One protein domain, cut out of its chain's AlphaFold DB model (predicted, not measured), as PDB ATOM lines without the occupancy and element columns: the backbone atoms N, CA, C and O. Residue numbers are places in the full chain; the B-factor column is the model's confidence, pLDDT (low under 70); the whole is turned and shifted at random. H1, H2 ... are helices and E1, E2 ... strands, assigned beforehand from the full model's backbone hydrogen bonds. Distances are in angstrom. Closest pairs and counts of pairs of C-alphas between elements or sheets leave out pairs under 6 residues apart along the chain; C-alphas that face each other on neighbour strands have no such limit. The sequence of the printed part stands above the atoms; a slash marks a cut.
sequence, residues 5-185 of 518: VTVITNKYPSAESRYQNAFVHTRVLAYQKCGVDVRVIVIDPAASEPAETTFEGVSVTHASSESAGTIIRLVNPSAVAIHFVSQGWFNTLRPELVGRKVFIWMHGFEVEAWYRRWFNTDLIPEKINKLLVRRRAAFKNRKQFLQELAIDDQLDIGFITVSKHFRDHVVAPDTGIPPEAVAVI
ATOM      1  N   VAL A   5      28.153  15.474  12.528       97.69
ATOM      2  CA  VAL A   5      28.056  16.352  13.702       97.69
ATOM      3  C   VAL A   5      27.895  17.812  13.295       97.69
ATOM      4  O   VAL A   5      28.634  18.331  12.459       97.69
ATOM      5  N   THR A   6      26.944  18.493  13.933       98.06
ATOM      6  CA  THR A   6      26.860  19.956  13.878       98.06
ATOM      7  C   THR A   6      27.521  20.535  15.120       98.06
ATOM      8  O   THR A   6      27.051  20.310  16.233       98.06
ATOM      9  N   VAL A   7      28.605  21.284  14.929       98.38
ATOM     10  CA  VAL A   7      29.323  22.003  15.983       98.38
ATOM     11  C   VAL A   7      28.780  23.427  16.073       98.38
ATOM     12  O   VAL A   7      28.851  24.177  15.105       98.38
ATOM     13  N   ILE A   8      28.253  23.814  17.230       98.06
ATOM     14  CA  ILE A   8      27.745  25.159  17.509       98.06
ATOM     15  C   ILE A   8      28.712  25.876  18.445       98.06
ATOM     16  O   ILE A   8      29.131  25.326  19.464       98.06
ATOM     17  N   THR A   9      29.046  27.118  18.118       96.81
ATOM     18  CA  THR A   9      29.955  27.954  18.906       96.81
ATOM     19  C   THR A   9      29.551  29.427  18.817       96.81
ATOM     20  O   THR A   9      28.802  29.832  17.931       96.81
ATOM     21  N   ASN A  10      30.043  30.256  19.735       93.88
ATOM     22  CA  ASN A  10      29.816  31.705  19.709       93.88
ATOM     23  C   ASN A  10      30.778  32.451  18.770       93.88
ATOM     24  O   ASN A  10      30.488  33.566  18.347       93.88
ATOM     25  N   LYS A  11      31.945  31.864  18.497       94.06
ATOM     26  CA  LYS A  11      33.011  32.406  17.647       94.06
ATOM     27  C   LYS A  11      33.779  31.263  16.994       94.06
ATOM     28  O   LYS A  11      33.821  30.154  17.539       94.06
ATOM     29  N   TYR A  12      34.411  31.542  15.864       95.19
ATOM     30  CA  TYR A  12      35.253  30.591  15.145       95.19
ATOM     31  C   TYR A  12      36.414  31.330  14.467       95.19
ATOM     32  O   TYR A  12      36.263  32.528  14.199       95.19
ATOM     33  N   PRO A  13      37.559  30.671  14.206       93.00
ATOM     34  CA  PRO A  13      38.659  31.318  13.508       93.00
ATOM     35  C   PRO A  13      38.271  31.810  12.110       93.00
ATOM     36  O   PRO A  13      37.482  31.176  11.409       93.00
ATOM     37  N   SER A  14      38.875  32.925  11.703       90.50
ATOM     38  CA  SER A  14      38.815  33.464  10.339       90.50
ATOM     39  C   SER A  14      40.205  33.918   9.884       90.50
ATOM     40  O   SER A  14      41.149  33.940  10.682       90.50
ATOM     41  N   ALA A  15      40.340  34.320   8.616       85.19
ATOM     42  CA  ALA A  15      41.590  34.875   8.091       85.19
ATOM     43  C   ALA A  15      42.061  36.107   8.892       85.19
ATOM     44  O   ALA A  15      43.256  36.278   9.126       85.19
ATOM     45  N   GLU A  16      41.122  36.925   9.372       84.19
ATOM     46  CA  GLU A  16      41.368  38.137  10.157       84.19
ATOM     47  C   GLU A  16      41.541  37.853  11.658       84.19
ATOM     48  O   GLU A  16      42.093  38.678  12.388       84.19
ATOM     49  N   SER A  17      41.059  36.706  12.155       84.12
ATOM     50  CA  SER A  17      41.077  36.384  13.585       84.12
ATOM     51  C   SER A  17      41.301  34.897  13.862       84.12
ATOM     52  O   SER A  17      40.423  34.176  14.336       84.12
ATOM     53  N   ARG A  18      42.528  34.434  13.605       80.38
ATOM     54  CA  ARG A  18      42.910  33.009  13.682       80.38
ATOM     55  C   ARG A  18      42.841  32.393  15.086       80.38
ATOM     56  O   ARG A  18      42.732  31.182  15.218       80.38
ATOM     57  N   TYR A  19      42.884  33.210  16.139       77.88
ATOM     58  CA  TYR A  19      42.947  32.724  17.524       77.88
ATOM     59  C   TYR A  19      41.578  32.507  18.185       77.88
ATOM     60  O   TYR A  19      41.504  31.910  19.260       77.88
ATOM     61  N   GLN A  20      40.482  32.985  17.588       83.94
ATOM     62  CA  GLN A  20      39.159  32.867  18.205       83.94
ATOM     63  C   GLN A  20      38.707  31.409  18.241       83.94
ATOM     64  O   GLN A  20      38.380  30.845  17.210       83.94
ATOM     65  N   ASN A  21      38.642  30.800  19.427       89.75
ATOM     66  CA  ASN A  21      38.209  29.409  19.599       89.75
ATOM     67  C   ASN A  21      38.985  28.408  18.714       89.75
ATOM     68  O   ASN A  21      38.424  27.413  18.259       89.75
ATOM     69  N   ALA A  22      40.287  28.635  18.492       87.38
ATOM     70  CA  ALA A  22      41.124  27.782  17.634       87.38
ATOM     71  C   ALA A  22      41.138  26.298  18.073       87.38
ATOM     72  O   ALA A  22      41.248  25.386  17.255       87.38
ATOM     73  N   PHE A  23      40.925  26.043  19.366       89.31
ATOM     74  CA  PHE A  23      40.787  24.698  19.929       89.31
ATOM     75  C   PHE A  23      39.531  23.945  19.440       89.31
ATOM     76  O   PHE A  23      39.523  22.714  19.428       89.31
ATOM     77  N   VAL A  24      38.462  24.656  19.053       95.00
ATOM     78  CA  VAL A  24      37.272  24.060  18.417       95.00
ATOM     79  C   VAL A  24      37.610  23.693  16.977       95.00
ATOM     80  O   VAL A  24      37.267  22.608  16.519       95.00
ATOM     81  N   HIS A  25      38.335  24.565  16.274       95.31
ATOM     82  CA  HIS A  25      38.769  24.306  14.904       95.31
ATOM     83  C   HIS A  25      39.687  23.081  14.797       95.31
ATOM     84  O   HIS A  25      39.457  22.224  13.949       95.31
ATOM     85  N   THR A  26      40.630  22.930  15.733       93.50
ATOM     86  CA  THR A  26      41.513  21.750  15.816       93.50
ATOM     87  C   THR A  26      40.711  20.442  15.884       93.50
ATOM     88  O   THR A  26      41.027  19.481  15.185       93.50
ATOM     89  N   ARG A  27      39.622  20.412  16.668       95.56
ATOM     90  CA  ARG A  27      38.719  19.249  16.750       95.56
ATOM     91  C   ARG A  27      37.967  19.006  15.455       95.56
ATOM     92  O   ARG A  27      37.884  17.872  15.005       95.56
ATOM     93  N   VAL A  28      37.439  20.065  14.844       97.25
ATOM     94  CA  VAL A  28      36.696  19.962  13.582       97.25
ATOM     95  C   VAL A  28      37.562  19.353  12.478       97.25
ATOM     96  O   VAL A  28      37.114  18.417  11.819       97.25
ATOM     97  N   LEU A  29      38.807  19.818  12.322       96.31
ATOM     98  CA  LEU A  29      39.748  19.239  11.359       96.31
ATOM     99  C   LEU A  29      40.025  17.758  11.656       96.31
ATOM    100  O   LEU A  29      40.028  16.930  10.744       96.31
ATOM    101  N   ALA A  30      40.209  17.400  12.929       96.31
ATOM    102  CA  ALA A  30      40.443  16.014  13.319       96.31
ATOM    103  C   ALA A  30      39.219  15.114  13.065       96.31
ATOM    104  O   ALA A  30      39.361  14.017  12.530       96.31
ATOM    105  N   TYR A  31      38.005  15.593  13.343       97.56
ATOM    106  CA  TYR A  31      36.767  14.884  13.011       97.56
ATOM    107  C   TYR A  31      36.634  14.644  11.500       97.56
ATOM    108  O   TYR A  31      36.320  13.525  11.086       97.56
ATOM    109  N   GLN A  32      36.927  15.652  10.671       96.56
ATOM    110  CA  GLN A  32      36.930  15.505   9.210       96.56
ATOM    111  C   GLN A  32      37.980  14.486   8.742       96.56
ATOM    112  O   GLN A  32      37.677  13.644   7.895       96.56
ATOM    113  N   LYS A  33      39.184  14.493   9.334       95.94
ATOM    114  CA  LYS A  33      40.238  13.496   9.068       95.94
ATOM    115  C   LYS A  33      39.779  12.069   9.405       95.94
ATOM    116  O   LYS A  33      40.148  11.130   8.706       95.94
ATOM    117  N   CYS A  34      38.924  11.909  10.414       96.44
ATOM    118  CA  CYS A  34      38.281  10.641  10.775       96.44
ATOM    119  C   CYS A  34      37.040  10.295   9.921       96.44
ATOM    120  O   CYS A  34      36.325   9.341  10.239       96.44
ATOM    121  N   GLY A  35      36.758  11.050   8.853       96.12
ATOM    122  CA  GLY A  35      35.638  10.800   7.943       96.12
ATOM    123  C   GLY A  35      34.266  11.179   8.505       96.12
ATOM    124  O   GLY A  35      33.250  10.667   8.028       96.12
ATOM    125  N   VAL A  36      34.215  12.037   9.528       97.31
ATOM    126  CA  VAL A  36      32.961  12.598  10.042       97.31
ATOM    127  C   VAL A  36      32.539  13.770   9.161       97.31
ATOM    128  O   VAL A  36      33.342  14.654   8.866       97.31
ATOM    129  N   ASP A  37      31.267  13.803   8.772       96.25
ATOM    130  CA  ASP A  37      30.674  14.977   8.133       96.25
ATOM    131  C   ASP A  37      30.435  16.062   9.193       96.25
ATOM    132  O   ASP A  37      29.614  15.890  10.101       96.25
ATOM    133  N   VAL A  38      31.195  17.156   9.123       96.56
ATOM    134  CA  VAL A  38      31.166  18.222  10.128       96.56
ATOM    135  C   VAL A  38      30.608  19.500   9.529       96.56
ATOM    136  O   VAL A  38      31.108  19.998   8.521       96.56
ATOM    137  N   ARG A  39      29.633  20.089  10.222       95.38
ATOM    138  CA  ARG A  39      29.153  21.445   9.956       95.38
ATOM    139  C   ARG A  39      29.400  22.334  11.157       95.38
ATOM    140  O   ARG A  39      29.053  21.952  12.271       95.38
ATOM    141  N   VAL A  40      29.938  23.527  10.936       98.25
ATOM    142  CA  VAL A  40      30.110  24.520  11.999       98.25
ATOM    143  C   VAL A  40      29.046  25.599  11.862       98.25
ATOM    144  O   VAL A  40      28.865  26.157  10.783       98.25
ATOM    145  N   ILE A  41      28.358  25.909  12.959       98.12
ATOM    146  CA  ILE A  41      27.440  27.041  13.060       98.12
ATOM    147  C   ILE A  41      27.963  28.008  14.121       98.12
ATOM    148  O   ILE A  41      28.126  27.651  15.291       98.12
ATOM    149  N   VAL A  42      28.201  29.250  13.714       97.62
ATOM    150  CA  VAL A  42      28.503  30.361  14.615       97.62
ATOM    151  C   VAL A  42      27.209  31.111  14.888       97.62
ATOM    152  O   VAL A  42      26.589  31.635  13.961       97.62
ATOM    153  N   ILE A  43      26.800  31.167  16.155       96.88
ATOM    154  CA  ILE A  43      25.617  31.939  16.546       96.88
ATOM    155  C   ILE A  43      25.952  33.428  16.484       96.88
ATOM    156  O   ILE A  43      26.701  33.938  17.319       96.88
ATOM    157  N   ASP A  44      25.354  34.116  15.517       93.94
ATOM    158  CA  ASP A  44      25.439  35.560  15.335       93.94
ATOM    159  C   ASP A  44      24.043  36.184  15.500       93.94
ATOM    160  O   ASP A  44      23.217  36.121  14.586       93.94
ATOM    161  N   PRO A  45      23.744  36.796  16.662       88.69
ATOM    162  CA  PRO A  45      22.457  37.442  16.903       88.69
ATOM    163  C   PRO A  45      22.149  38.613  15.961       88.69
ATOM    164  O   PRO A  45      20.995  39.024  15.882       88.69
ATOM    165  N   ALA A  46      23.161  39.183  15.297       89.12
ATOM    166  CA  ALA A  46      22.989  40.289  14.359       89.12
ATOM    167  C   ALA A  46      22.736  39.818  12.917       89.12
ATOM    168  O   ALA A  46      22.380  40.639  12.070       89.12
ATOM    169  N   ALA A  47      22.902  38.523  12.627       88.50
ATOM    170  CA  ALA A  47      22.706  37.983  11.289       88.50
ATOM    171  C   ALA A  47      21.222  38.010  10.895       88.50
ATOM    172  O   ALA A  47      20.383  37.367  11.528       88.50
ATOM    173  N   SER A  48      20.901  38.730   9.816       86.06
ATOM    174  CA  SER A  48      19.563  38.725   9.214       86.06
ATOM    175  C   SER A  48      19.297  37.463   8.391       86.06
ATOM    176  O   SER A  48      18.166  36.992   8.344       86.06
ATOM    177  N   GLU A  49      20.337  36.909   7.762       91.69
ATOM    178  CA  GLU A  49      20.304  35.678   6.967       91.69
ATOM    179  C   GLU A  49      21.569  34.842   7.233       91.69
ATOM    180  O   GLU A  49      22.590  35.406   7.640       91.69
ATOM    181  N   PRO A  50      21.535  33.511   7.016       94.94
ATOM    182  CA  PRO A  50      22.725  32.673   7.114       94.94
ATOM    183  C   PRO A  50      23.791  33.073   6.094       94.94
ATOM    184  O   PRO A  50      23.508  33.157   4.900       94.94
ATOM    185  N   ALA A  51      25.028  33.241   6.550       95.44
ATOM    186  CA  ALA A  51      26.180  33.488   5.691       95.44
ATOM    187  C   ALA A  51      27.196  32.353   5.832       95.44
ATOM    188  O   ALA A  51      27.627  32.035   6.941       95.44
ATOM    189  N   GLU A  52      27.591  31.742   4.718       94.75
ATOM    190  CA  GLU A  52      28.629  30.711   4.706       94.75
ATOM    191  C   GLU A  52      30.002  31.312   4.412       94.75
ATOM    192  O   GLU A  52      30.183  32.098   3.481       94.75
ATOM    193  N   THR A  53      30.983  30.904   5.203       93.88
ATOM    194  CA  THR A  53      32.400  31.180   4.994       93.88
ATOM    195  C   THR A  53      33.179  29.868   4.998       93.88
ATOM    196  O   THR A  53      32.650  28.792   5.296       93.88
ATOM    197  N   THR A  54      34.451  29.925   4.612       92.88
ATOM    198  CA  THR A  54      35.351  28.774   4.690       92.88
ATOM    199  C   THR A  54      36.631  29.174   5.396       92.88
ATOM    200  O   THR A  54      37.227  30.199   5.070       92.88
ATOM    201  N   PHE A  55      37.070  28.345   6.338       93.56
ATOM    202  CA  PHE A  55      38.342  28.512   7.028       93.56
ATOM    203  C   PHE A  55      39.087  27.176   7.049       93.56
ATOM    204  O   PHE A  55      38.569  26.192   7.569       93.56
ATOM    205  N   GLU A  56      40.265  27.131   6.417       91.69
ATOM    206  CA  GLU A  56      41.125  25.934   6.317       91.69
ATOM    207  C   GLU A  56      40.373  24.661   5.863       91.69
ATOM    208  O   GLU A  56      40.601  23.561   6.352       91.69
ATOM    209  N   GLY A  57      39.448  24.809   4.903       90.44
ATOM    210  CA  GLY A  57      38.656  23.698   4.354       90.44
ATOM    211  C   GLY A  57      37.397  23.338   5.155       90.44
ATOM    212  O   GLY A  57      36.651  22.445   4.754       90.44
ATOM    213  N   VAL A  58      37.114  24.051   6.246       93.94
ATOM    214  CA  VAL A  58      35.889  23.898   7.040       93.94
ATOM    215  C   VAL A  58      34.832  24.893   6.573       93.94
ATOM    216  O   VAL A  58      35.092  26.095   6.553       93.94
ATOM    217  N   SER A  59      33.629  24.407   6.253       92.69
ATOM    218  CA  SER A  59      32.456  25.258   6.013       92.69
ATOM    219  C   SER A  59      31.872  25.746   7.343       92.69
ATOM    220  O   SER A  59      31.575  24.949   8.241       92.69
ATOM    221  N   VAL A  60      31.730  27.066   7.466       96.88
ATOM    222  CA  VAL A  60      31.272  27.750   8.677       96.88
ATOM    223  C   VAL A  60      30.067  28.610   8.328       96.88
ATOM    224  O   VAL A  60      30.168  29.539   7.533       96.88
ATOM    225  N   THR A  61      28.920  28.327   8.936       97.38
ATOM    226  CA  THR A  61      27.703  29.121   8.750       97.38
ATOM    227  C   THR A  61      27.518  30.078   9.923       97.38
ATOM    228  O   THR A  61      27.337  29.649  11.060       97.38
ATOM    229  N   HIS A  62      27.512  31.378   9.659       97.06
ATOM    230  CA  HIS A  62      27.117  32.404  10.620       97.06
ATOM    231  C   HIS A  62      25.609  32.602  10.524       97.06
ATOM    232  O   HIS A  62      25.099  32.885   9.441       97.06
ATOM    233  N   ALA A  63      24.882  32.407  11.622       97.00
ATOM    234  CA  ALA A  63      23.423  32.428  11.595       97.00
ATOM    235  C   ALA A  63      22.814  32.901  12.918       97.00
ATOM    236  O   ALA A  63      23.372  32.672  13.995       97.00
ATOM    237  N   SER A  64      21.613  33.483  12.834       96.56
ATOM    238  CA  SER A  64      20.753  33.688  13.999       96.56
ATOM    239  C   SER A  64      20.356  32.349  14.631       96.56
ATOM    240  O   SER A  64      20.466  31.286  14.012       96.56
ATOM    241  N   SER A  65      19.844  32.387  15.861       95.69
ATOM    242  CA  SER A  65      19.436  31.171  16.577       95.69
ATOM    243  C   SER A  65      18.289  30.448  15.855       95.69
ATOM    244  O   SER A  65      18.285  29.227  15.757       95.69
ATOM    245  N   GLU A  66      17.342  31.186  15.282       95.00
ATOM    246  CA  GLU A  66      16.208  30.649  14.523       95.00
ATOM    247  C   GLU A  66      16.672  29.951  13.236       95.00
ATOM    248  O   GLU A  66      16.242  28.837  12.908       95.00
ATOM    249  N   SER A  67      17.594  30.595  12.520       96.00
ATOM    250  CA  SER A  67      18.177  30.052  11.296       96.00
ATOM    251  C   SER A  67      19.029  28.817  11.579       96.00
ATOM    252  O   SER A  67      18.906  27.811  10.882       96.00
ATOM    253  N   ALA A  68      19.835  28.850  12.644       96.81
ATOM    254  CA  ALA A  68      20.599  27.701  13.112       96.81
ATOM    255  C   ALA A  68      19.684  26.503  13.418       96.81
ATOM    256  O   ALA A  68      19.987  25.381  13.013       96.81
ATOM    257  N   GLY A  69      18.525  26.736  14.043       95.88
ATOM    258  CA  GLY A  69      17.538  25.689  14.321       95.88
ATOM    259  C   GLY A  69      16.980  25.070  13.045       95.88
ATOM    260  O   GLY A  69      16.948  23.847  12.900       95.88
ATOM    261  N   THR A  70      16.637  25.911  12.067       95.31
ATOM    262  CA  THR A  70      16.186  25.455  10.744       95.31
ATOM    263  C   THR A  70      17.251  24.613  10.041       95.31
ATOM    264  O   THR A  70      16.931  23.553   9.501       95.31
ATOM    265  N   ILE A  71      18.519  25.031  10.092       95.56
ATOM    266  CA  ILE A  71      19.639  24.273   9.521       95.56
ATOM    267  C   ILE A  71      19.770  22.911  10.210       95.56
ATOM    268  O   ILE A  71      19.846  21.894   9.524       95.56
ATOM    269  N   ILE A  72      19.747  22.856  11.546       96.31
ATOM    270  CA  ILE A  72      19.853  21.598  12.308       96.31
ATOM    271  C   ILE A  72      18.710  20.643  11.955       96.31
ATOM    272  O   ILE A  72      18.952  19.452  11.749       96.31
ATOM    273  N   ARG A  73      17.481  21.155  11.832       95.56
ATOM    274  CA  ARG A  73      16.313  20.361  11.433       95.56
ATOM    275  C   ARG A  73      16.480  19.747  10.045       95.56
ATOM    276  O   ARG A  73      16.189  18.567   9.876       95.56
ATOM    277  N   LEU A  74      16.938  20.539   9.073       94.50
ATOM    278  CA  LEU A  74      17.104  20.110   7.681       94.50
ATOM    279  C   LEU A  74      18.282  19.145   7.498       94.50
ATOM    280  O   LEU A  74      18.156  18.154   6.786       94.50
ATOM    281  N   VAL A  75      19.415  19.430   8.143       93.38
ATOM    282  CA  VAL A  75      20.623  18.589   8.090       93.38
ATOM    283  C   VAL A  75      20.414  17.279   8.836       93.38
ATOM    284  O   VAL A  75      20.913  16.243   8.410       93.38
ATOM    285  N   ASN A  76      19.673  17.329   9.945       94.88
ATOM    286  CA  ASN A  76      19.394  16.192  10.807       94.88
ATOM    287  C   ASN A  76      20.677  15.426  11.221       94.88
ATOM    288  O   ASN A  76      20.799  14.235  10.921       94.88
ATOM    289  N   PRO A  77      21.651  16.090  11.880       96.12
ATOM    290  CA  PRO A  77      22.940  15.481  12.197       96.12
ATOM    291  C   PRO A  77      22.796  14.339  13.211       96.12
ATOM    292  O   PRO A  77      21.858  14.316  14.013       96.12
ATOM    293  N   SER A  78      23.766  13.420  13.215       96.25
ATOM    294  CA  SER A  78      23.800  12.298  14.167       96.25
ATOM    295  C   SER A  78      24.077  12.759  15.605       96.25
ATOM    296  O   SER A  78      23.630  12.114  16.554       96.25
ATOM    297  N   ALA A  79      24.805  13.868  15.765       97.62
ATOM    298  CA  ALA A  79      25.061  14.527  17.042       97.62
ATOM    299  C   ALA A  79      25.139  16.056  16.877       97.62
ATOM    300  O   ALA A  79      25.488  16.569  15.811       97.62
ATOM    301  N   VAL A  80      24.849  16.789  17.949       98.31
ATOM    302  CA  VAL A  80      25.057  18.238  18.046       98.31
ATOM    303  C   VAL A  80      26.070  18.499  19.154       98.31
ATOM    304  O   VAL A  80      25.830  18.127  20.298       98.31
ATOM    305  N   ALA A  81      27.198  19.126  18.833       98.19
ATOM    306  CA  ALA A  81      28.244  19.482  19.790       98.19
ATOM    307  C   ALA A  81      28.223  20.993  20.037       98.19
ATOM    308  O   ALA A  81      28.315  21.779  19.102       98.19
ATOM    309  N   ILE A  82      28.088  21.416  21.287       97.94
ATOM    310  CA  ILE A  82      27.910  22.812  21.676       97.94
ATOM    311  C   ILE A  82      29.102  23.272  22.512       97.94
ATOM    312  O   ILE A  82      29.418  22.683  23.545       97.94
ATOM    313  N   HIS A  83      29.701  24.387  22.104       96.75
ATOM    314  CA  HIS A  83      30.699  25.137  22.859       96.75
ATOM    315  C   HIS A  83      30.126  26.508  23.236       96.75
ATOM    316  O   HIS A  83      29.443  27.137  22.426       96.75
ATOM    317  N   PHE A  84      30.420  27.000  24.446       93.31
ATOM    318  CA  PHE A  84      29.972  28.321  24.912       93.31
ATOM    319  C   PHE A  84      28.448  28.485  24.921       93.31
ATOM    320  O   PHE A  84      27.899  29.468  24.409       93.31
ATOM    321  N   VAL A  85      27.756  27.510  25.522       94.25
ATOM    322  CA  VAL A  85      26.296  27.544  25.655       94.25
ATOM    323  C   VAL A  85      25.831  28.781  26.425       94.25
ATOM    324  O   VAL A  85      26.420  29.175  27.432       94.25
ATOM    325  N   SER A  86      24.743  29.397  25.964       91.06
ATOM    326  CA  SER A  86      24.064  30.455  26.710       91.06
ATOM    327  C   SER A  86      22.555  30.263  26.657       91.06
ATOM    328  O   SER A  86      22.018  29.836  25.637       91.06
ATOM    329  N   GLN A  87      21.873  30.634  27.741       91.38
ATOM    330  CA  GLN A  87      20.423  30.483  27.869       91.38
ATOM    331  C   GLN A  87      19.654  31.166  26.728       91.38
ATOM    332  O   GLN A  87      18.668  30.622  26.245       91.38
ATOM    333  N   GLY A  88      20.118  32.340  26.284       90.50
ATOM    334  CA  GLY A  88      19.427  33.152  25.282       90.50
ATOM    335  C   GLY A  88      19.219  32.412  23.963       90.50
ATOM    336  O   GLY A  88      18.085  32.141  23.584       90.50
ATOM    337  N   TRP A  89      20.311  32.049  23.287       93.25
ATOM    338  CA  TRP A  89      20.216  31.360  21.997       93.25
ATOM    339  C   TRP A  89      19.767  29.903  22.140       93.25
ATOM    340  O   TRP A  89      19.091  29.375  21.256       93.25
ATOM    341  N   PHE A  90      20.107  29.240  23.253       95.19
ATOM    342  CA  PHE A  90      19.753  27.835  23.447       95.19
ATOM    343  C   PHE A  90      18.238  27.652  23.537       95.19
ATOM    344  O   PHE A  90      17.703  26.721  22.944       95.19
ATOM    345  N   ASN A  91      17.529  28.562  24.211       93.81
ATOM    346  CA  ASN A  91      16.073  28.498  24.322       93.81
ATOM    347  C   ASN A  91      15.371  28.583  22.960       93.81
ATOM    348  O   ASN A  91      14.373  27.896  22.757       93.81
ATOM    349  N   THR A  92      15.907  29.367  22.022       93.44
ATOM    350  CA  THR A  92      15.392  29.427  20.647       93.44
ATOM    351  C   THR A  92      15.637  28.120  19.890       93.44
ATOM    352  O   THR A  92      14.772  27.671  19.145       93.44
ATOM    353  N   LEU A  93      16.797  27.486  20.093       93.94
ATOM    354  CA  LEU A  93      17.158  26.229  19.424       93.94
ATOM    355  C   LEU A  93      16.498  24.991  20.019       93.94
ATOM    356  O   LEU A  93      16.340  23.988  19.328       93.94
ATOM    357  N   ARG A  94      16.125  25.050  21.296       95.06
ATOM    358  CA  ARG A  94      15.639  23.926  22.095       95.06
ATOM    359  C   ARG A  94      14.602  23.038  21.387       95.06
ATOM    360  O   ARG A  94      14.805  21.826  21.429       95.06
ATOM    361  N   PRO A  95      13.554  23.558  20.711       94.62
ATOM    362  CA  PRO A  95      12.577  22.704  20.029       94.62
ATOM    363  C   PRO A  95      13.197  21.804  18.953       94.62
ATOM    364  O   PRO A  95      12.766  20.671  18.771       94.62
ATOM    365  N   GLU A  96      14.243  22.284  18.278       95.75
ATOM    366  CA  GLU A  96      14.929  21.567  17.197       95.75
ATOM    367  C   GLU A  96      15.947  20.540  17.715       95.75
ATOM    368  O   GLU A  96      16.441  19.715  16.943       95.75
ATOM    369  N   LEU A  97      16.267  20.587  19.014       96.12
ATOM    370  CA  LEU A  97      17.199  19.684  19.693       96.12
ATOM    371  C   LEU A  97      16.507  18.484  20.360       96.12
ATOM    372  O   LEU A  97      17.183  17.518  20.711       96.12
ATOM    373  N   VAL A  98      15.179  18.517  20.519       94.44
ATOM    374  CA  VAL A  98      14.401  17.420  21.120       94.44
ATOM    375  C   VAL A  98      14.606  16.121  20.340       94.44
ATOM    376  O   VAL A  98      14.533  16.090  19.112       94.44
ATOM    377  N   GLY A  99      14.885  15.035  21.068       90.31
ATOM    378  CA  GLY A  99      15.147  13.715  20.486       90.31
ATOM    379  C   GLY A  99      16.498  13.570  19.769       90.31
ATOM    380  O   GLY A  99      16.751  12.526  19.166       90.31
ATOM    381  N   ARG A 100      17.375  14.583  19.824       94.62
ATOM    382  CA  ARG A 100      18.739  14.527  19.276       94.62
ATOM    383  C   ARG A 100      19.758  14.330  20.385       94.62
ATOM    384  O   ARG A 100      19.595  14.859  21.478       94.62
ATOM    385  N   LYS A 101      20.862  13.664  20.051       97.06
ATOM    386  CA  LYS A 101      22.050  13.624  20.905       97.06
ATOM    387  C   LYS A 101      22.720  14.991  20.918       97.06
ATOM    388  O   LYS A 101      23.218  15.440  19.883       97.06
ATOM    389  N   VAL A 102      22.751  15.628  22.078       97.75
ATOM    390  CA  VAL A 102      23.381  16.930  22.289       97.75
ATOM    391  C   VAL A 102      24.519  16.774  23.285       97.75
ATOM    392  O   VAL A 102      24.359  16.179  24.345       97.75
ATOM    393  N   PHE A 103      25.675  17.334  22.964       97.81
ATOM    394  CA  PHE A 103      26.845  17.326  23.829       97.81
ATOM    395  C   PHE A 103      27.278  18.754  24.116       97.81
ATOM    396  O   PHE A 103      27.431  19.544  23.188       97.81
ATOM    397  N   ILE A 104      27.466  19.097  25.386       97.31
ATOM    398  CA  ILE A 104      27.838  20.450  25.812       97.31
ATOM    399  C   ILE A 104      29.226  20.402  26.446       97.31
ATOM    400  O   ILE A 104      29.403  19.811  27.513       97.31
ATOM    401  N   TRP A 105      30.202  21.054  25.811       96.00
ATOM    402  CA  TRP A 105      31.522  21.268  26.401       96.00
ATOM    403  C   TRP A 105      31.482  22.417  27.409       96.00
ATOM    404  O   TRP A 105      30.986  23.505  27.110       96.00
ATOM    405  N   MET A 106      32.066  22.191  28.584       93.38
ATOM    406  CA  MET A 106      32.161  23.161  29.675       93.38
ATOM    407  C   MET A 106      33.600  23.673  29.812       93.38
ATOM    408  O   MET A 106      34.492  22.909  30.189       93.38
ATOM    409  N   HIS A 107      33.814  24.968  29.538       86.12
ATOM    410  CA  HIS A 107      35.136  25.611  29.408       86.12
ATOM    411  C   HIS A 107      35.514  26.532  30.580       86.12
ATOM    412  O   HIS A 107      36.557  27.182  30.547       86.12
ATOM    413  N   GLY A 108      34.660  26.661  31.596       80.88
ATOM    414  CA  GLY A 108      34.851  27.606  32.708       80.88
ATOM    415  C   GLY A 108      33.928  28.799  32.634       80.88
ATOM    416  O   GLY A 108      33.254  29.109  33.612       80.88
ATOM    417  N   PHE A 109      33.809  29.433  31.472       78.88
ATOM    418  CA  PHE A 109      32.939  30.598  31.317       78.88
ATOM    419  C   PHE A 109      31.464  30.287  31.628       78.88
ATOM    420  O   PHE A 109      30.752  31.122  32.190       78.88
ATOM    421  N   GLU A 110      31.006  29.089  31.283       81.44
ATOM    422  CA  GLU A 110      29.624  28.643  31.450       81.44
ATOM    423  C   GLU A 110      29.316  28.267  32.902       81.44
ATOM    424  O   GLU A 110      28.219  28.549  33.386       81.44
ATOM    425  N   VAL A 111      30.293  27.666  33.589       79.38
ATOM    426  CA  VAL A 111      30.086  26.942  34.853       79.38
ATOM    427  C   VAL A 111      30.706  27.616  36.073       79.38
ATOM    428  O   VAL A 111      30.163  27.478  37.163       79.38
ATOM    429  N   GLU A 112      31.801  28.371  35.925       78.56
ATOM    430  CA  GLU A 112      32.527  28.922  37.071       78.56
ATOM    431  C   GLU A 112      31.707  29.981  37.813       78.56
ATOM    432  O   GLU A 112      31.234  30.992  37.262       78.56
ATOM    433  N   ALA A 113      31.639  29.790  39.125       72.94
ATOM    434  CA  ALA A 113      31.168  30.792  40.046       72.94
ATOM    435  C   ALA A 113      32.079  32.019  40.050       72.94
ATOM    436  O   ALA A 113      33.308  31.951  39.966       72.94
ATOM    437  N   TRP A 114      31.455  33.185  40.210       69.62
ATOM    438  CA  TRP A 114      32.139  34.475  40.148       69.62
ATOM    439  C   TRP A 114      33.265  34.625  41.186       69.62
ATOM    440  O   TRP A 114      34.184  35.417  40.971       69.62
ATOM    441  N   TYR A 115      33.198  33.887  42.300       70.38
ATOM    442  CA  TYR A 115      34.182  33.933  43.378       70.38
ATOM    443  C   TYR A 115      35.460  33.144  43.061       70.38
ATOM    444  O   TYR A 115      36.494  33.418  43.660       70.38
ATOM    445  N   ARG A 116      35.451  32.221  42.089       73.12
ATOM    446  CA  ARG A 116      36.650  31.437  41.724       73.12
ATOM    447  C   ARG A 116      37.753  32.284  41.104       73.12
ATOM    448  O   ARG A 116      38.920  31.926  41.175       73.12
ATOM    449  N   ARG A 117      37.387  33.448  40.561       68.69
ATOM    450  CA  ARG A 117      38.305  34.463  40.025       68.69
ATOM    451  C   ARG A 117      38.356  35.713  40.901       68.69
ATOM    452  O   ARG A 117      38.499  36.826  40.392       68.69
ATOM    453  N   TRP A 118      38.203  35.558  42.219       64.75
ATOM    454  CA  TRP A 118      38.221  36.687  43.157       64.75
ATOM    455  C   TRP A 118      39.510  37.516  43.047       64.75
ATOM    456  O   TRP A 118      39.444  38.739  43.138       64.75
ATOM    457  N   PHE A 119      40.643  36.873  42.747       65.06
ATOM    458  CA  PHE A 119      41.949  37.507  42.539       65.06
ATOM    459  C   PHE A 119      41.997  38.478  41.341       65.06
ATOM    460  O   PHE A 119      42.913  39.284  41.254       65.06
ATOM    461  N   ASN A 120      41.005  38.451  40.440       64.50
ATOM    462  CA  ASN A 120      40.857  39.422  39.347       64.50
ATOM    463  C   ASN A 120      39.979  40.631  39.730       64.50
ATOM    464  O   ASN A 120      39.608  41.421  38.864       64.50
ATOM    465  N   THR A 121      39.539  40.743  40.987       59.88
ATOM    466  CA  THR A 121      38.616  41.803  41.410       59.88
ATOM    467  C   THR A 121      39.329  42.827  42.276       59.88
ATOM    468  O   THR A 121      39.756  42.515  43.385       59.88
ATOM    469  N   ASP A 122      39.360  44.075  41.811       57.12
ATOM    470  CA  ASP A 122      39.774  45.207  42.634       57.12
ATOM    471  C   ASP A 122      38.811  45.358  43.813       57.12
ATOM    472  O   ASP A 122      37.631  45.689  43.649       57.12
ATOM    473  N   LEU A 123      39.312  45.117  45.024       58.53
ATOM    474  CA  LEU A 123      38.531  45.182  46.258       58.53
ATOM    475  C   LEU A 123      38.298  46.633  46.723       58.53
ATOM    476  O   LEU A 123      38.497  46.965  47.890       58.53
ATOM    477  N   ILE A 124      37.859  47.510  45.814       60.81
ATOM    478  CA  ILE A 124      37.471  48.892  46.122       60.81
ATOM    479  C   ILE A 124      36.041  48.881  46.696       60.81
ATOM    480  O   ILE A 124      35.108  48.514  45.968       60.81
ATOM    481  N   PRO A 125      35.821  49.279  47.968       54.19
ATOM    482  CA  PRO A 125      34.551  49.070  48.671       54.19
ATOM    483  C   PRO A 125      33.297  49.581  47.946       54.19
ATOM    484  O   PRO A 125      32.272  48.895  47.958       54.19
ATOM    485  N   GLU A 126      33.346  50.741  47.276       57.50
ATOM    486  CA  GLU A 126      32.183  51.269  46.541       57.50
ATOM    487  C   GLU A 126      31.860  50.485  45.257       57.50
ATOM    488  O   GLU A 126      30.696  50.420  44.849       57.50
ATOM    489  N   LYS A 127      32.866  49.873  44.617       55.28
ATOM    490  CA  LYS A 127      32.702  49.099  43.374       55.28
ATOM    491  C   LYS A 127      32.292  47.651  43.645       55.28
ATOM    492  O   LYS A 127      31.531  47.083  42.860       55.28
ATOM    493  N   ILE A 128      32.720  47.085  44.777       60.34
ATOM    494  CA  ILE A 128      32.448  45.695  45.163       60.34
ATOM    495  C   ILE A 128      30.941  45.417  45.216       60.34
ATOM    496  O   ILE A 128      30.484  44.486  44.566       60.34
ATOM    497  N   ASN A 129      30.133  46.221  45.915       60.81
ATOM    498  CA  ASN A 129      28.739  45.831  46.171       60.81
ATOM    499  C   ASN A 129      27.891  45.740  44.882       60.81
ATOM    500  O   ASN A 129      27.173  44.766  44.665       60.81
ATOM    501  N   LYS A 130      28.026  46.716  43.971       62.38
ATOM    502  CA  LYS A 130      27.324  46.689  42.672       62.38
ATOM    503  C   LYS A 130      27.831  45.562  41.770       62.38
ATOM    504  O   LYS A 130      27.028  44.925  41.085       62.38
ATOM    505  N   LEU A 131      29.142  45.312  41.768       63.03
ATOM    506  CA  LEU A 131      29.756  44.239  40.986       63.03
ATOM    507  C   LEU A 131      29.321  42.857  41.495       63.03
ATOM    508  O   LEU A 131      28.946  42.006  40.691       63.03
ATOM    509  N   LEU A 132      29.305  42.657  42.815       66.38
ATOM    510  CA  LEU A 132      28.890  41.415  43.464       66.38
ATOM    511  C   LEU A 132      27.420  41.098  43.204       66.38
ATOM    512  O   LEU A 132      27.113  39.975  42.823       66.38
ATOM    513  N   VAL A 133      26.513  42.074  43.338       69.25
ATOM    514  CA  VAL A 133      25.080  41.856  43.064       69.25
ATOM    515  C   VAL A 133      24.864  41.404  41.619       69.25
ATOM    516  O   VAL A 133      24.185  40.406  41.382       69.25
ATOM    517  N   ARG A 134      25.487  42.088  40.648       67.94
ATOM    518  CA  ARG A 134      25.381  41.724  39.225       67.94
ATOM    519  C   ARG A 134      25.968  40.344  38.939       67.94
ATOM    520  O   ARG A 134      25.314  39.531  38.292       67.94
ATOM    521  N   ARG A 135      27.176  40.063  39.437       70.81
ATOM    522  CA  ARG A 135      27.850  38.771  39.240       70.81
ATOM    523  C   ARG A 135      27.087  37.620  39.895       70.81
ATOM    524  O   ARG A 135      26.975  36.559  39.290       70.81
ATOM    525  N   ARG A 136      26.501  37.840  41.076       73.00
ATOM    526  CA  ARG A 136      25.680  36.850  41.780       73.00
ATOM    527  C   ARG A 136      24.390  36.542  41.025       73.00
ATOM    528  O   ARG A 136      24.064  35.373  40.864       73.00
ATOM    529  N   ALA A 137      23.695  37.562  40.519       72.88
ATOM    530  CA  ALA A 137      22.493  37.367  39.707       72.88
ATOM    531  C   ALA A 137      22.801  36.625  38.394       72.88
ATOM    532  O   ALA A 137      22.149  35.633  38.078       72.88
ATOM    533  N   ALA A 138      23.843  37.046  37.669       71.81
ATOM    534  CA  ALA A 138      24.269  36.385  36.433       71.81
ATOM    535  C   ALA A 138      24.726  34.934  36.666       71.81
ATOM    536  O   ALA A 138      24.472  34.059  35.844       71.81
ATOM    537  N   PHE A 139      25.397  34.659  37.787       79.00
ATOM    538  CA  PHE A 139      25.747  33.296  38.181       79.00
ATOM    539  C   PHE A 139      24.512  32.458  38.521       79.00
ATOM    540  O   PHE A 139      24.387  31.357  37.999       79.00
ATOM    541  N   LYS A 140      23.563  32.993  39.302       80.88
ATOM    542  CA  LYS A 140      22.315  32.294  39.643       80.88
ATOM    543  C   LYS A 140      21.543  31.862  38.393       80.88
ATOM    544  O   LYS A 140      21.137  30.710  38.311       80.88
ATOM    545  N   ASN A 141      21.381  32.762  37.420       84.00
ATOM    546  CA  ASN A 141      20.652  32.457  36.186       84.00
ATOM    547  C   ASN A 141      21.358  31.370  35.360       84.00
ATOM    548  O   ASN A 141      20.702  30.457  34.871       84.00
ATOM    549  N   ARG A 142      22.696  31.430  35.246       87.06
ATOM    550  CA  ARG A 142      23.487  30.392  34.561       87.06
ATOM    551  C   ARG A 142      23.400  29.038  35.269       87.06
ATOM    552  O   ARG A 142      23.168  28.038  34.599       87.06
ATOM    553  N   LYS A 143      23.530  29.016  36.603       86.69
ATOM    554  CA  LYS A 143      23.369  27.804  37.424       86.69
ATOM    555  C   LYS A 143      22.000  27.174  37.176       86.69
ATOM    556  O   LYS A 143      21.938  26.010  36.809       86.69
ATOM    557  N   GLN A 144      20.925  27.956  37.300       87.69
ATOM    558  CA  GLN A 144      19.563  27.468  37.078       87.69
ATOM    559  C   GLN A 144      19.379  26.904  35.661       87.69
ATOM    560  O   GLN A 144      18.869  25.802  35.510       87.69
ATOM    561  N   PHE A 145      19.845  27.621  34.636       92.44
ATOM    562  CA  PHE A 145      19.776  27.158  33.251       92.44
ATOM    563  C   PHE A 145      20.461  25.795  33.059       92.44
ATOM    564  O   PHE A 145      19.877  24.887  32.478       92.44
ATOM    565  N   LEU A 146      21.678  25.619  33.578       91.50
ATOM    566  CA  LEU A 146      22.406  24.352  33.462       91.50
ATOM    567  C   LEU A 146      21.729  23.207  34.236       91.50
ATOM    568  O   LEU A 146      21.704  22.078  33.752       91.50
ATOM    569  N   GLN A 147      21.139  23.498  35.399       88.25
ATOM    570  CA  GLN A 147      20.350  22.526  36.161       88.25
ATOM    571  C   GLN A 147      19.119  22.064  35.385       88.25
ATOM    572  O   GLN A 147      18.855  20.867  35.332       88.25
ATOM    573  N   GLU A 148      18.404  22.999  34.756       90.56
ATOM    574  CA  GLU A 148      17.248  22.701  33.908       90.56
ATOM    575  C   GLU A 148      17.642  21.784  32.744       90.56
ATOM    576  O   GLU A 148      16.955  20.798  32.502       90.56
ATOM    577  N   LEU A 149      18.783  22.033  32.086       91.31
ATOM    578  CA  LEU A 149      19.289  21.152  31.026       91.31
ATOM    579  C   LEU A 149      19.614  19.737  31.518       91.31
ATOM    580  O   LEU A 149      19.387  18.768  30.800       91.31
ATOM    581  N   ALA A 150      20.159  19.599  32.726       88.25
ATOM    582  CA  ALA A 150      20.590  18.304  33.244       88.25
ATOM    583  C   ALA A 150      19.424  17.376  33.630       88.25
ATOM    584  O   ALA A 150      19.566  16.151  33.589       88.25
ATOM    585  N   ILE A 151      18.271  17.937  33.997       86.44
ATOM    586  CA  ILE A 151      17.083  17.169  34.413       86.44
ATOM    587  C   ILE A 151      16.016  17.049  33.322       86.44
ATOM    588  O   ILE A 151      15.011  16.378  33.528       86.44
ATOM    589  N   ASP A 152      16.238  17.685  32.180       87.75
ATOM    590  CA  ASP A 152      15.346  17.651  31.033       87.75
ATOM    591  C   ASP A 152      15.236  16.245  30.432       87.75
ATOM    592  O   ASP A 152      16.245  15.632  30.083       87.75
ATOM    593  N   ASP A 153      14.013  15.736  30.321       86.88
ATOM    594  CA  ASP A 153      13.702  14.414  29.778       86.88
ATOM    595  C   ASP A 153      13.443  14.433  28.265       86.88
ATOM    596  O   ASP A 153      13.522  13.390  27.612       86.88
ATOM    597  N   GLN A 154      13.180  15.606  27.685       90.56
ATOM    598  CA  GLN A 154      12.976  15.772  26.244       90.56
ATOM    599  C   GLN A 154      14.299  15.954  25.493       90.56
ATOM    600  O   GLN A 154      14.380  15.683  24.288       90.56
ATOM    601  N   LEU A 155      15.334  16.420  26.194       92.38
ATOM    602  CA  LEU A 155      16.671  16.609  25.649       92.38
ATOM    603  C   LEU A 155      17.607  15.478  26.077       92.38
ATOM    604  O   LEU A 155      17.830  15.227  27.261       92.38
ATOM    605  N   ASP A 156      18.235  14.839  25.096       95.25
ATOM    606  CA  ASP A 156      19.301  13.877  25.343       95.25
ATOM    607  C   ASP A 156      20.655  14.598  25.398       95.25
ATOM    608  O   ASP A 156      21.337  14.744  24.382       95.25
ATOM    609  N   ILE A 157      21.013  15.093  26.589       95.62
ATOM    610  CA  ILE A 157      22.237  15.871  26.825       95.62
ATOM    611  C   ILE A 157      23.309  15.037  27.534       95.62
ATOM    612  O   ILE A 157      23.068  14.468  28.601       95.62
ATOM    613  N   GLY A 158      24.516  15.037  26.966       95.50
ATOM    614  CA  GLY A 158      25.762  14.671  27.636       95.50
ATOM    615  C   GLY A 158      26.631  15.906  27.902       95.50
ATOM    616  O   GLY A 158      26.791  16.760  27.030       95.50
ATOM    617  N   PHE A 159      27.215  16.012  29.093       97.06
ATOM    618  CA  PHE A 159      28.150  17.091  29.421       97.06
ATOM    619  C   PHE A 159      29.590  16.600  29.307       97.06
ATOM    620  O   PHE A 159      29.880  15.457  29.652       97.06
ATOM    621  N   ILE A 160      30.491  17.460  28.834       96.81
ATOM    622  CA  ILE A 160      31.909  17.134  28.651       96.81
ATOM    623  C   ILE A 160      32.759  18.231  29.285       96.81
ATOM    624  O   ILE A 160      32.500  19.424  29.107       96.81
ATOM    625  N   THR A 161      33.788  17.840  30.024       95.75
ATOM    626  CA  THR A 161      34.805  18.757  30.534       95.75
ATOM    627  C   THR A 161      36.201  18.150  30.480       95.75
ATOM    628  O   THR A 161      36.358  16.992  30.122       95.75
ATOM    629  N   VAL A 162      37.217  18.946  30.802       94.56
ATOM    630  CA  VAL A 162      38.616  18.665  30.453       94.56
ATOM    631  C   VAL A 162      39.405  17.919  31.527       94.56
ATOM    632  O   VAL A 162      40.472  17.392  31.234       94.56
ATOM    633  N   SER A 163      38.911  17.877  32.765       94.19
ATOM    634  CA  SER A 163      39.610  17.243  33.889       94.19
ATOM    635  C   SER A 163      38.656  16.831  35.009       94.19
ATOM    636  O   SER A 163      37.567  17.402  35.163       94.19
ATOM    637  N   LYS A 164      39.065  15.839  35.808       93.00
ATOM    638  CA  LYS A 164      38.291  15.333  36.952       93.00
ATOM    639  C   LYS A 164      38.158  16.407  38.021       93.00
ATOM    640  O   LYS A 164      37.064  16.649  38.514       93.00
ATOM    641  N   HIS A 165      39.229  17.142  38.302       90.56
ATOM    642  CA  HIS A 165      39.236  18.262  39.226       90.56
ATOM    643  C   HIS A 165      38.222  19.313  38.800       90.56
ATOM    644  O   HIS A 165      37.450  19.805  39.619       90.56
ATOM    645  N   PHE A 166      38.195  19.673  37.516       90.44
ATOM    646  CA  PHE A 166      37.246  20.666  37.042       90.44
ATOM    647  C   PHE A 166      35.802  20.153  37.132       90.44
ATOM    648  O   PHE A 166      34.916  20.891  37.559       90.44
ATOM    649  N   ARG A 167      35.553  18.875  36.837       93.44
ATOM    650  CA  ARG A 167      34.248  18.244  37.072       93.44
ATOM    651  C   ARG A 167      33.836  18.296  38.550       93.44
ATOM    652  O   ARG A 167      32.771  18.821  38.865       93.44
ATOM    653  N   ASP A 168      34.677  17.788  39.444       87.12
ATOM    654  CA  ASP A 168      34.344  17.539  40.854       87.12
ATOM    655  C   ASP A 168      34.364  18.800  41.707       87.12
ATOM    656  O   ASP A 168      33.601  18.933  42.664       87.12
ATOM    657  N   HIS A 169      35.237  19.745  41.364       84.06
ATOM    658  CA  HIS A 169      35.457  20.944  42.156       84.06
ATOM    659  C   HIS A 169      34.956  22.215  41.496       84.06
ATOM    660  O   HIS A 169      34.937  23.227  42.192       84.06
ATOM    661  N   VAL A 170      34.531  22.200  40.227       85.44
ATOM    662  CA  VAL A 170      33.925  23.364  39.557       85.44
ATOM    663  C   VAL A 170      32.529  23.039  39.048       85.44
ATOM    664  O   VAL A 170      31.570  23.616  39.547       85.44
ATOM    665  N   VAL A 171      32.386  22.104  38.108       89.25
ATOM    666  CA  VAL A 171      31.095  21.808  37.467       89.25
ATOM    667  C   VAL A 171      30.069  21.362  38.501       89.25
ATOM    668  O   VAL A 171      29.057  22.037  38.676       89.25
ATOM    669  N   ALA A 172      30.325  20.266  39.210       85.50
ATOM    670  CA  ALA A 172      29.386  19.716  40.177       85.50
ATOM    671  C   ALA A 172      28.995  20.711  41.285       85.50
ATOM    672  O   ALA A 172      27.800  20.941  41.473       85.50
ATOM    673  N   PRO A 173      29.932  21.376  41.982       80.00
ATOM    674  CA  PRO A 173      29.574  22.313  43.045       80.00
ATOM    675  C   PRO A 173      28.913  23.604  42.545       80.00
ATOM    676  O   PRO A 173      28.002  24.116  43.199       80.00
ATOM    677  N   ASP A 174      29.331  24.146  41.396       83.31
ATOM    678  CA  ASP A 174      28.824  25.443  40.935       83.31
ATOM    679  C   ASP A 174      27.509  25.322  40.166       83.31
ATOM    680  O   ASP A 174      26.699  26.250  40.174       83.31
ATOM    681  N   THR A 175      27.282  24.182  39.517       84.38
ATOM    682  CA  THR A 175      26.087  23.942  38.700       84.38
ATOM    683  C   THR A 175      25.100  23.004  39.383       84.38
ATOM    684  O   THR A 175      23.904  23.127  39.165       84.38
ATOM    685  N   GLY A 176      25.550  22.099  40.253       81.88
ATOM    686  CA  GLY A 176      24.731  21.013  40.800       81.88
ATOM    687  C   GLY A 176      24.521  19.843  39.832       81.88
ATOM    688  O   GLY A 176      23.752  18.941  40.154       81.88
ATOM    689  N   ILE A 177      25.168  19.844  38.660       86.88
ATOM    690  CA  ILE A 177      25.173  18.693  37.752       86.88
ATOM    691  C   ILE A 177      25.983  17.571  38.415       86.88
ATOM    692  O   ILE A 177      27.130  17.806  38.799       86.88
ATOM    693  N   PRO A 178      25.426  16.361  38.564       84.12
ATOM    694  CA  PRO A 178      26.129  15.285  39.245       84.12
ATOM    695  C   PRO A 178      27.370  14.837  38.444       84.12
ATOM    696  O   PRO A 178      27.290  14.774  37.212       84.12
ATOM    697  N   PRO A 179      28.511  14.527  39.097       87.25
ATOM    698  CA  PRO A 179      29.756  14.160  38.416       87.25
ATOM    699  C   PRO A 179      29.600  13.026  37.399       87.25
ATOM    700  O   PRO A 179      30.158  13.091  36.308       87.25
ATOM    701  N   GLU A 180      28.791  12.011  37.701       86.00
ATOM    702  CA  GLU A 180      28.551  10.885  36.801       86.00
ATOM    703  C   GLU A 180      27.891  11.299  35.478       86.00
ATOM    704  O   GLU A 180      28.034  10.595  34.489       86.00
ATOM    705  N   ALA A 181      27.200  12.442  35.413       86.50
ATOM    706  CA  ALA A 181      26.594  12.942  34.178       86.50
ATOM    707  C   ALA A 181      27.584  13.691  33.264       86.50
ATOM    708  O   ALA A 181      27.194  14.156  32.188       86.50
ATOM    709  N   VAL A 182      28.845  13.832  33.685       94.56
ATOM    710  CA  VAL A 182      29.860  14.646  33.015       94.56
ATOM    711  C   VAL A 182      31.045  13.777  32.606       94.56
ATOM    712  O   VAL A 182      31.801  13.304  33.453       94.56
ATOM    713  N   ALA A 183      31.252  13.627  31.301       96.38
ATOM    714  CA  ALA A 183      32.450  12.999  30.759       96.38
ATOM    715  C   ALA A 183      33.691  13.866  30.996       96.38
ATOM    716  O   ALA A 183      33.634  15.096  30.879       96.38
ATOM    717  N   VAL A 184      34.821  13.216  31.264       96.31
ATOM    718  CA  VAL A 184      36.131  13.858  31.376       96.31
ATOM    719  C   VAL A 184      36.962  13.487  30.154       96.31
ATOM    720  O   VAL A 184      37.419  12.355  30.020       96.31
ATOM    721  N   ILE A 185      37.144  14.451  29.257       96.06
ATOM    722  CA  ILE A 185      37.939  14.319  28.039       96.06
ATOM    723  C   ILE A 185      38.869  15.537  27.940       96.06
ATOM    724  O   ILE A 185      38.376  16.650  27.719       96.06
TER     725      ILE A 185
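What this domain is: This is residues 5 to 185 of the 518 residues of a protein of Neomicrococcus aestuarii (UniProt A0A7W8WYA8). A strongly twisted sheet of eight strands makes the core, with H1 on one face, H2 on the opposite face with H3 packed side by side with it, and H6 over E7 and E8 at one edge. The long helix H5 reaches out from the sheet as an arm, and residues 122 to 130 at its far tip stick out. The 181 printed residues have six named helices and eight named strands, in the order E1 H1 E2 E3 E4 H2 E5 H3 E6 H4 H5 E7 H6 E8, class mixed, helices and strands. The sheet is mixed, in the order E3 E4 E2 E1 E5 E6 E7 E8. The whole is compact, with a radius of gyration of the C-alphas of 17.3 A and spans of 51 by 39 by 29 A.

Where its parts are: Find C-alpha 5 at (28.056, 16.352, 13.702), where E1, residues 5 to 9, begins. The other strands are E2, 37 to 43, 19.6 A long, E3, 51 to 55, E4, 58 to 63, E5, 79 to 83, E6, 101 to 105, E7, 156 to 161, 17.1 A long, and E8, 182 to 184. H1 is residues 22 to 33, H2 65 to 75, H3 87 to 97, H4 114 to 120 and H6 164 to 175. H5, residues 125 to 151, runs 39.1 A from C-alpha 125 at (34.551, 49.070, 48.671) to C-alpha 151 at (17.083, 17.169, 34.413).

How they stand to each other: Look first at E1 and E5, parallel at 17 degrees, with N 8 and O 81 2.8 A apart, within hydrogen-bond range. The hairpin E3 and E4 is antiparallel at 151 degrees, with N 53 and O 60 2.8 A apart. Strand-helix-strand units, parallel neighbour strands joined through helices, are E1 H1 E2, E5 H3 E6, E6 H4 H5 E7 and E7 H6 E8; E4 H2 E5 is a split one, with E2 and E1 between its strands; each crossover is right-handed. The sheet and its helices form three layers: H1, over E2 at a height over the sheet of 8.2 A, and H2, at 8.7 A, lie on opposite faces. H2 touches H3 at a shallow tilt of 24 degrees, the same way, closest at the C-alphas of Gly 69 and Leu 93, 5.1 A. H5 touches H6 about perpendicular, 79 degrees, closest at the C-alphas of Lys 143 and Thr 175, 4.9 A. The helical hairpin H4 and H5 only just touches, with 3 pairs of C-alphas within 8 A, closest at Trp 114 and Arg 135, 6.1 A. Every O i to N i+4 pair is within range in H2, but 7 of 8 in H1, 4 of 7 in H3, 21 of 23 in H5, 6 of 8 in H6 and 0 of 3 in H4, where 2 of 4 O i to N i+3 pairs are.

The domain as a whole: The C-alphas of Gly 35 and Glu 126 are the two farthest apart, 56.0 A. The printed part has no cut, and the link from E1 to H1, 12 residues, is long. Look for pLDDT under 70 at residue 114 and residues 117 to 134; the mean of the printed part is 88.3.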